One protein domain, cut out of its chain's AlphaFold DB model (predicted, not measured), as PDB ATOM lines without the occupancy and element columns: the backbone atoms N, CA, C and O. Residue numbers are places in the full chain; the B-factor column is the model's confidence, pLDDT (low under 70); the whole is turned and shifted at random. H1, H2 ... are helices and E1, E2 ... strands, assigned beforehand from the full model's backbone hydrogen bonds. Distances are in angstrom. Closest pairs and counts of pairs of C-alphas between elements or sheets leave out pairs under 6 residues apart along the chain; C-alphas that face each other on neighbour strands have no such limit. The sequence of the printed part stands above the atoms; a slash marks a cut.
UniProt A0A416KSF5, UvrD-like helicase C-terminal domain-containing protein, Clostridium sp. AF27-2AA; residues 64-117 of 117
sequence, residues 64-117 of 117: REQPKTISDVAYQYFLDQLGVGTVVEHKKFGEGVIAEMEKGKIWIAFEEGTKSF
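This is residues 64 to 117 of the 117 residues of the protein "UvrD-like helicase C-terminal domain-containing protein" of Clostridium sp. AF27-2AA (UniProt A0A416KSF5). A strongly twisted sheet of four strands makes the body, and a single helix, H1, lies off to one side of it, over neither face. Before H1, residues 64 to 69 stick out as a free arm, and residues 71 to 77, of which 72 to 77 belong to H1, also stand free. The printed part has 54 residues, with H1 and then E1, E2, E3 and E4 along the chain; the sheet's order is E1, E2, E3, E4, all antiparallel, and the class is mixed, helices and strands. It is only just loose, close to compact, with a radius of gyration of the C-alphas of 12.3 A, and spans 32 by 24 by 17 A.

Start at C-alpha 64 and go to C-alpha 72 at (283.707, 155.948, 142.208), where H1, residues 72 to 81, begins; it is 14.5 A long. Next come E1, residues 87 to 90, 9.9 A, and E2, residues 94 to 102, 22.2 A, which bends by 59 degrees at residue 99. E3, residues 105 to 110, is 16.0 A long, and E4, residues 113 to 116, 10.3 A, ends at C-alpha 116 at (304.429, 162.011, 150.465).

The strands form a meander, each the antiparallel neighbour of the one before, and E1 and E4 are the edge strands. In the hairpin E1 and E2, look for N 88 and O 96, 2.8 A apart. In the hairpin E2 and E3, N 97 and O 109 are 2.9 A apart and N 102 and O 105 2.8 A. In the hairpin E3 and E4, N 108 and O 115 are 2.8 A apart. H1 is not on the sheet and is apart from E2, E3 and E4. In H1 every O i to N i+4 pair is within hydrogen-bond range.

The two C-alphas farthest apart, those of Val 73 and Glu 112, are 33.6 A from each other. The printed part has no cut, and its four links are tight. Look at the B-factor column for residues 64 to 69: pLDDT there is under 70.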
ATOM      1  N   ARG A  64     285.460 175.048 150.979       43.22
ATOM      2  CA  ARG A  64     286.050 174.059 150.094       43.22
ATOM      3  C   ARG A  64     285.189 174.233 148.862       43.22
ATOM      4  O   ARG A  64     283.973 174.051 148.945       43.22
ATOM      5  N   GLU A  65     285.798 174.656 147.759       49.25
ATOM      6  CA  GLU A  65     285.272 174.302 146.443       49.25
ATOM      7  C   GLU A  65     284.768 172.871 146.574       49.25
ATOM      8  O   GLU A  65     285.489 172.039 147.144       49.25
ATOM      9  N   GLN A  66     283.497 172.635 146.230       46.06
ATOM     10  CA  GLN A  66     282.916 171.310 146.403       46.06
ATOM     11  C   GLN A  66     283.941 170.296 145.899       46.06
ATOM     12  O   GLN A  66     284.500 170.536 144.821       46.06
ATOM     13  N   PRO A  67     284.280 169.247 146.678       52.00
ATOM     14  CA  PRO A  67     285.106 168.191 146.125       52.00
ATOM     15  C   PRO A  67     284.423 167.825 144.818       52.00
ATOM     16  O   PRO A  67     283.227 167.536 144.831       52.00
ATOM     17  N   LYS A  68     285.132 167.988 143.695       57.06
ATOM     18  CA  LYS A  68     284.648 167.531 142.399       57.06
ATOM     19  C   LYS A  68     284.304 166.072 142.652       57.06
ATOM     20  O   LYS A  68     285.215 165.280 142.880       57.06
ATOM     21  N   THR A  69     283.017 165.763 142.790       60.00
ATOM     22  CA  THR A  69     282.547 164.415 143.083       60.00
ATOM     23  C   THR A  69     282.783 163.642 141.805       60.00
ATOM     24  O   THR A  69     281.930 163.590 140.923       60.00
ATOM     25  N   ILE A  70     284.010 163.166 141.647       73.38
ATOM     26  CA  ILE A  70     284.343 162.168 140.659       73.38
ATOM     27  C   ILE A  70     283.585 160.909 141.084       73.38
ATOM     28  O   ILE A  70     283.537 160.588 142.272       73.38
ATOM     29  N   SER A  71     282.886 160.269 140.148       82.69
ATOM     30  CA  SER A  71     282.200 159.015 140.449       82.69
ATOM     31  C   SER A  71     283.224 157.973 140.899       82.69
ATOM     32  O   SER A  71     284.369 158.010 140.448       82.69
ATOM     33  N   ASP A  72     282.814 157.020 141.738       77.94
ATOM     34  CA  ASP A  72     283.707 155.948 142.208       77.94
ATOM     35  C   ASP A  72     284.385 155.227 141.033       77.94
ATOM     36  O   ASP A  72     285.574 154.928 141.069       77.94
ATOM     37  N   VAL A  73     283.647 155.043 139.934       82.62
ATOM     38  CA  VAL A  73     284.156 154.467 138.684       82.62
ATOM     39  C   VAL A  73     285.296 155.305 138.100       82.62
ATOM     40  O   VAL A  73     286.342 154.766 137.754       82.62
ATOM     41  N   ALA A  74     285.123 156.624 138.004       80.88
ATOM     42  CA  ALA A  74     286.148 157.510 137.462       80.88
ATOM     43  C   ALA A  74     287.358 157.657 138.404       80.88
ATOM     44  O   ALA A  74     288.477 157.834 137.927       80.88
ATOM     45  N   TYR A  75     287.163 157.520 139.720       79.00
ATOM     46  CA  TYR A  75     288.267 157.435 140.676       79.00
ATOM     47  C   TYR A  75     289.108 156.169 140.459       79.00
ATOM     48  O   TYR A  75     290.334 156.261 140.436       79.00
ATOM     49  N   GLN A  76     288.479 155.018 140.187       80.38
ATOM     50  CA  GLN A  76     289.233 153.787 139.918       80.38
ATOM     51  C   GLN A  76     289.997 153.829 138.600       80.38
ATOM     52  O   GLN A  76     291.146 153.401 138.572       80.38
ATOM     53  N   TYR A  77     289.422 154.405 137.542       82.56
ATOM     54  CA  TYR A  77     290.171 154.641 136.302       82.56
ATOM     55  C   TYR A  77     291.381 155.547 136.520       82.56
ATOM     56  O   TYR A  77     292.431 155.324 135.928       82.56
ATOM     57  N   PHE A  78     291.249 156.566 137.371       80.38
ATOM     58  CA  PHE A  78     292.366 157.435 137.710       80.38
ATOM     59  C   PHE A  78     293.456 156.685 138.484       80.38
ATOM     60  O   PHE A  78     294.626 156.831 138.153       80.38
ATOM     61  N   LEU A  79     293.096 155.847 139.464       78.00
ATOM     62  CA  LEU A  79     294.075 155.028 140.188       78.00
ATOM     63  C   LEU A  79     294.809 154.043 139.275       78.00
ATOM     64  O   LEU A  79     296.010 153.879 139.434       78.00
ATOM     65  N   ASP A  80     294.114 153.435 138.313       79.56
ATOM     66  CA  ASP A  80     294.718 152.498 137.354       79.56
ATOM     67  C   ASP A  80     295.731 153.184 136.416       79.56
ATOM     68  O   ASP A  80     296.685 152.572 135.945       79.56
ATOM     69  N   GLN A  81     295.567 154.492 136.185       78.38
ATOM     70  CA  GLN A  81     296.518 155.309 135.422       78.38
ATOM     71  C   GLN A  81     297.719 155.780 136.254       78.38
ATOM     72  O   GLN A  81     298.730 156.214 135.691       78.38
ATOM     73  N   LEU A  82     297.627 155.733 137.585       82.88
ATOM     74  CA  LEU A  82     298.729 156.101 138.461       82.88
ATOM     75  C   LEU A  82     299.612 154.880 138.718       82.88
ATOM     76  O   LEU A  82     299.213 153.924 139.375       82.88
ATOM     77  N   GLY A  83     300.850 154.947 138.239       82.69
ATOM     78  CA  GLY A  83     301.878 153.951 138.500       82.69
ATOM     79  C   GLY A  83     303.169 154.602 138.977       82.69
ATOM     80  O   GLY A  83     303.398 155.800 138.799       82.69
ATOM     81  N   VAL A  84     304.045 153.795 139.573       85.31
ATOM     82  CA  VAL A  84     305.433 154.206 139.810       85.31
ATOM     83  C   VAL A  84     306.073 154.545 138.460       85.31
ATOM     84  O   VAL A  84     305.966 153.776 137.507       85.31
ATOM     85  N   GLY A  85     306.711 155.710 138.372       85.81
ATOM     86  CA  GLY A  85     307.261 156.269 137.137       85.81
ATOM     87  C   GLY A  85     306.335 157.240 136.397       85.81
ATOM     88  O   GLY A  85     306.794 157.908 135.473       85.81
ATOM     89  N   THR A  86     305.066 157.382 136.800       88.19
ATOM     90  CA  THR A  86     304.160 158.376 136.201       88.19
ATOM     91  C   THR A  86     304.605 159.796 136.560       88.19
ATOM     92  O   THR A  86     304.875 160.098 137.726       88.19
ATOM     93  N   VAL A  87     304.653 160.680 135.558       89.81
ATOM     94  CA  VAL A  87     304.913 162.116 135.739       89.81
ATOM     95  C   VAL A  87     303.623 162.815 136.155       89.81
ATOM     96  O   VAL A  87     302.573 162.621 135.544       89.81
ATOM     97  N   VAL A  88     303.698 163.635 137.196       89.88
ATOM     98  CA  VAL A  88     302.578 164.393 137.750       89.88
ATOM     99  C   VAL A  88     302.966 165.854 137.922       89.88
ATOM    100  O   VAL A  88     304.095 166.170 138.282       89.88
ATOM    101  N   GLU A  89     302.016 166.758 137.714       90.94
ATOM    102  CA  GLU A  89     302.206 168.186 137.964       90.94
ATOM    103  C   GLU A  89     301.478 168.575 139.256       90.94
ATOM    104  O   GLU A  89     300.257 168.447 139.380       90.94
ATOM    105  N   HIS A  90     302.226 169.054 140.246       89.31
ATOM    106  CA  HIS A  90     301.674 169.536 141.501       89.31
ATOM    107  C   HIS A  90     301.729 171.063 141.562       89.31
ATOM    108  O   HIS A  90     302.798 171.663 141.490       89.31
ATOM    109  N   LYS A  91     300.590 171.704 141.855       89.62
ATOM    110  CA  LYS A  91     300.437 173.176 141.876       89.62
ATOM    111  C   LYS A  91     301.526 173.937 142.653       89.62
ATOM    112  O   LYS A  91     301.807 175.086 142.335       89.62
ATOM    113  N   LYS A  92     302.077 173.338 143.715       88.81
ATOM    114  CA  LYS A  92     303.130 173.953 144.544       88.81
ATOM    115  C   LYS A  92     304.549 173.510 144.179       88.81
ATOM    116  O   LYS A  92     305.467 174.284 144.396       88.81
ATOM    117  N   PHE A  93     304.720 172.271 143.727       87.38
ATOM    118  CA  PHE A  93     306.044 171.638 143.615       87.38
ATOM    119  C   PHE A  93     306.470 171.415 142.160       87.38
ATOM    120  O   PHE A  93     307.552 170.896 141.927       87.38
ATOM    121  N   GLY A  94     305.633 171.825 141.202       90.06
ATOM    122  CA  GLY A  94     305.888 171.644 139.782       90.06
ATOM    123  C   GLY A  94     305.773 170.183 139.368       90.06
ATOM    124  O   GLY A  94     305.005 169.411 139.950       90.06
ATOM    125  N   GLU A  95     306.528 169.825 138.340       92.88
ATOM    126  CA  GLU A  95     306.607 168.467 137.819       92.88
ATOM    127  C   GLU A  95     307.345 167.541 138.795       92.88
ATOM    128  O   GLU A  95     308.363 167.897 139.389       92.88
ATOM    129  N   GLY A  96     306.823 166.331 138.967       91.75
ATOM    130  CA  GLY A  96     307.432 165.291 139.783       91.75
ATOM    131  C   GLY A  96     307.097 163.900 139.264       91.75
ATOM    132  O   GLY A  96     306.174 163.723 138.475       91.75
ATOM    133  N   VAL A  97     307.849 162.899 139.708       93.06
ATOM    134  CA  VAL A  97     307.676 161.498 139.300       93.06
ATOM    135  C   VAL A  97     307.264 160.664 140.503       93.06
ATOM    136  O   VAL A  97     307.865 160.773 141.572       93.06
ATOM    137  N   ILE A  98     306.240 159.822 140.352       91.31
ATOM    138  CA  ILE A  98     305.822 158.895 141.410       91.31
ATOM    139  C   ILE A  98     306.943 157.874 141.633       91.31
ATOM    140  O   ILE A  98     307.230 157.061 140.760       91.31
ATOM    141  N   ALA A  99     307.582 157.919 142.796       89.81
ATOM    142  CA  ALA A  99     308.689 157.042 143.163       89.81
ATOM    143  C   ALA A  99     308.205 155.759 143.851       89.81
ATOM    144  O   ALA A  99     308.784 154.696 143.652       89.81
ATOM    145  N   GLU A 100     307.138 155.852 144.646       87.94
ATOM    146  CA  GLU A 100     306.615 154.723 145.417       87.94
ATOM    147  C   GLU A 100     305.117 154.891 145.684       87.94
ATOM    148  O   GLU A 100     304.613 156.009 145.827       87.94
ATOM    149  N   MET A 101     304.397 153.771 145.756       85.06
ATOM    150  CA  MET A 101     302.976 153.733 146.095       85.06
ATOM    151  C   MET A 101     302.745 152.634 147.132       85.06
ATOM    152  O   MET A 101     302.974 151.458 146.855       85.06
ATOM    153  N   GLU A 102     302.261 153.002 148.319       84.56
ATOM    154  CA  GLU A 102     301.963 152.062 149.401       84.56
ATOM    155  C   GLU A 102     300.579 152.350 149.992       84.56
ATOM    156  O   GLU A 102     300.340 153.413 150.557       84.56
ATOM    157  N   LYS A 103     299.655 151.385 149.878       74.69
ATOM    158  CA  LYS A 103     298.338 151.349 150.558       74.69
ATOM    159  C   LYS A 103     297.633 152.713 150.689       74.69
ATOM    160  O   LYS A 103     297.241 153.124 151.779       74.69
ATOM    161  N   GLY A 104     297.436 153.393 149.559       77.81
ATOM    162  CA  GLY A 104     296.709 154.668 149.495       77.81
ATOM    163  C   GLY A 104     297.550 155.906 149.810       77.81
ATOM    164  O   GLY A 104     297.001 157.004 149.845       77.81
ATOM    165  N   LYS A 105     298.859 155.737 150.007       86.06
ATOM    166  CA  LYS A 105     299.848 156.803 150.134       86.06
ATOM    167  C   LYS A 105     300.818 156.738 148.960       86.06
ATOM    168  O   LYS A 105     301.238 155.650 148.562       86.06
ATOM    169  N   ILE A 106     301.169 157.889 148.401       89.19
ATOM    170  CA  ILE A 106     302.123 157.968 147.286       89.19
ATOM    171  C   ILE A 106     303.296 158.866 147.650       89.19
ATOM    172  O   ILE A 106     303.133 159.878 148.334       89.19
ATOM    173  N   TRP A 107     304.483 158.511 147.173       92.06
ATOM    174  CA  TRP A 107     305.681 159.332 147.270       92.06
ATOM    175  C   TRP A 107     306.040 159.831 145.883       92.06
ATOM    176  O   TRP A 107     306.237 159.045 144.960       92.06
ATOM    177  N   ILE A 108     306.124 161.148 145.742       93.31
ATOM    178  CA  ILE A 108     306.464 161.823 144.494       93.31
ATOM    179  C   ILE A 108     307.810 162.517 144.687       93.31
ATOM    180  O   ILE A 108     307.978 163.308 145.619       93.31
ATOM    181  N   ALA A 109     308.767 162.209 143.819       93.88
ATOM    182  CA  ALA A 109     310.051 162.885 143.735       93.88
ATOM    183  C   ALA A 109     309.903 164.150 142.877       93.88
ATOM    184  O   ALA A 109     309.631 164.055 141.682       93.88
ATOM    185  N   PHE A 110     310.067 165.319 143.496       94.56
ATOM    186  CA  PHE A 110     310.154 166.613 142.813       94.56
ATOM    187  C   PHE A 110     311.609 167.088 142.776       94.56
ATOM    188  O   PHE A 110     312.458 166.541 143.482       94.56
ATOM    189  N   GLU A 111     311.884 168.153 142.022       89.12
ATOM    190  CA  GLU A 111     313.209 168.791 141.972       89.12
ATOM    191  C   GLU A 111     313.701 169.227 143.367       89.12
ATOM    192  O   GLU A 111     314.851 168.994 143.730       89.12
ATOM    193  N   GLU A 112     312.806 169.764 144.205       88.00
ATOM    194  CA  GLU A 112     313.109 170.161 145.591       88.00
ATOM    195  C   GLU A 112     313.160 168.979 146.589       88.00
ATOM    196  O   GLU A 112     313.354 169.179 147.793       88.00
ATOM    197  N   GLY A 113     312.949 167.745 146.121       89.50
ATOM    198  CA  GLY A 113     312.999 166.515 146.912       89.50
ATOM    199  C   GLY A 113     311.674 165.750 146.994       89.50
ATOM    200  O   GLY A 113     310.635 166.156 146.472       89.50
ATOM    201  N   THR A 114     311.704 164.605 147.677       91.31
ATOM    202  CA  THR A 114     310.561 163.684 147.756       91.31
ATOM    203  C   THR A 114     309.496 164.165 148.743       91.31
ATOM    204  O   THR A 114     309.794 164.502 149.893       91.31
ATOM    205  N   LYS A 115     308.227 164.166 148.321       91.38
ATOM    206  CA  LYS A 115     307.057 164.459 149.165       91.38
ATOM    207  C   LYS A 115     306.105 163.270 149.182       91.38
ATOM    208  O   LYS A 115     305.928 162.608 148.167       91.38
ATOM    209  N   SER A 116     305.463 163.038 150.323       90.25
ATOM    210  CA  SER A 116     304.429 162.011 150.465       90.25
ATOM    211  C   SER A 116     303.041 162.636 150.585       90.25
ATOM    212  O   SER A 116     302.900 163.596 151.350       90.25
ATOM    213  N   PHE A 117     302.041 162.061 149.921       83.31
ATOM    214  CA  PHE A 117     300.641 162.500 149.952       83.31
ATOM    215  C   PHE A 117     299.702 161.365 150.329       83.31
ATOM    216  O   PHE A 117     299.987 160.214 149.924       83.31
TER     217      PHE A 117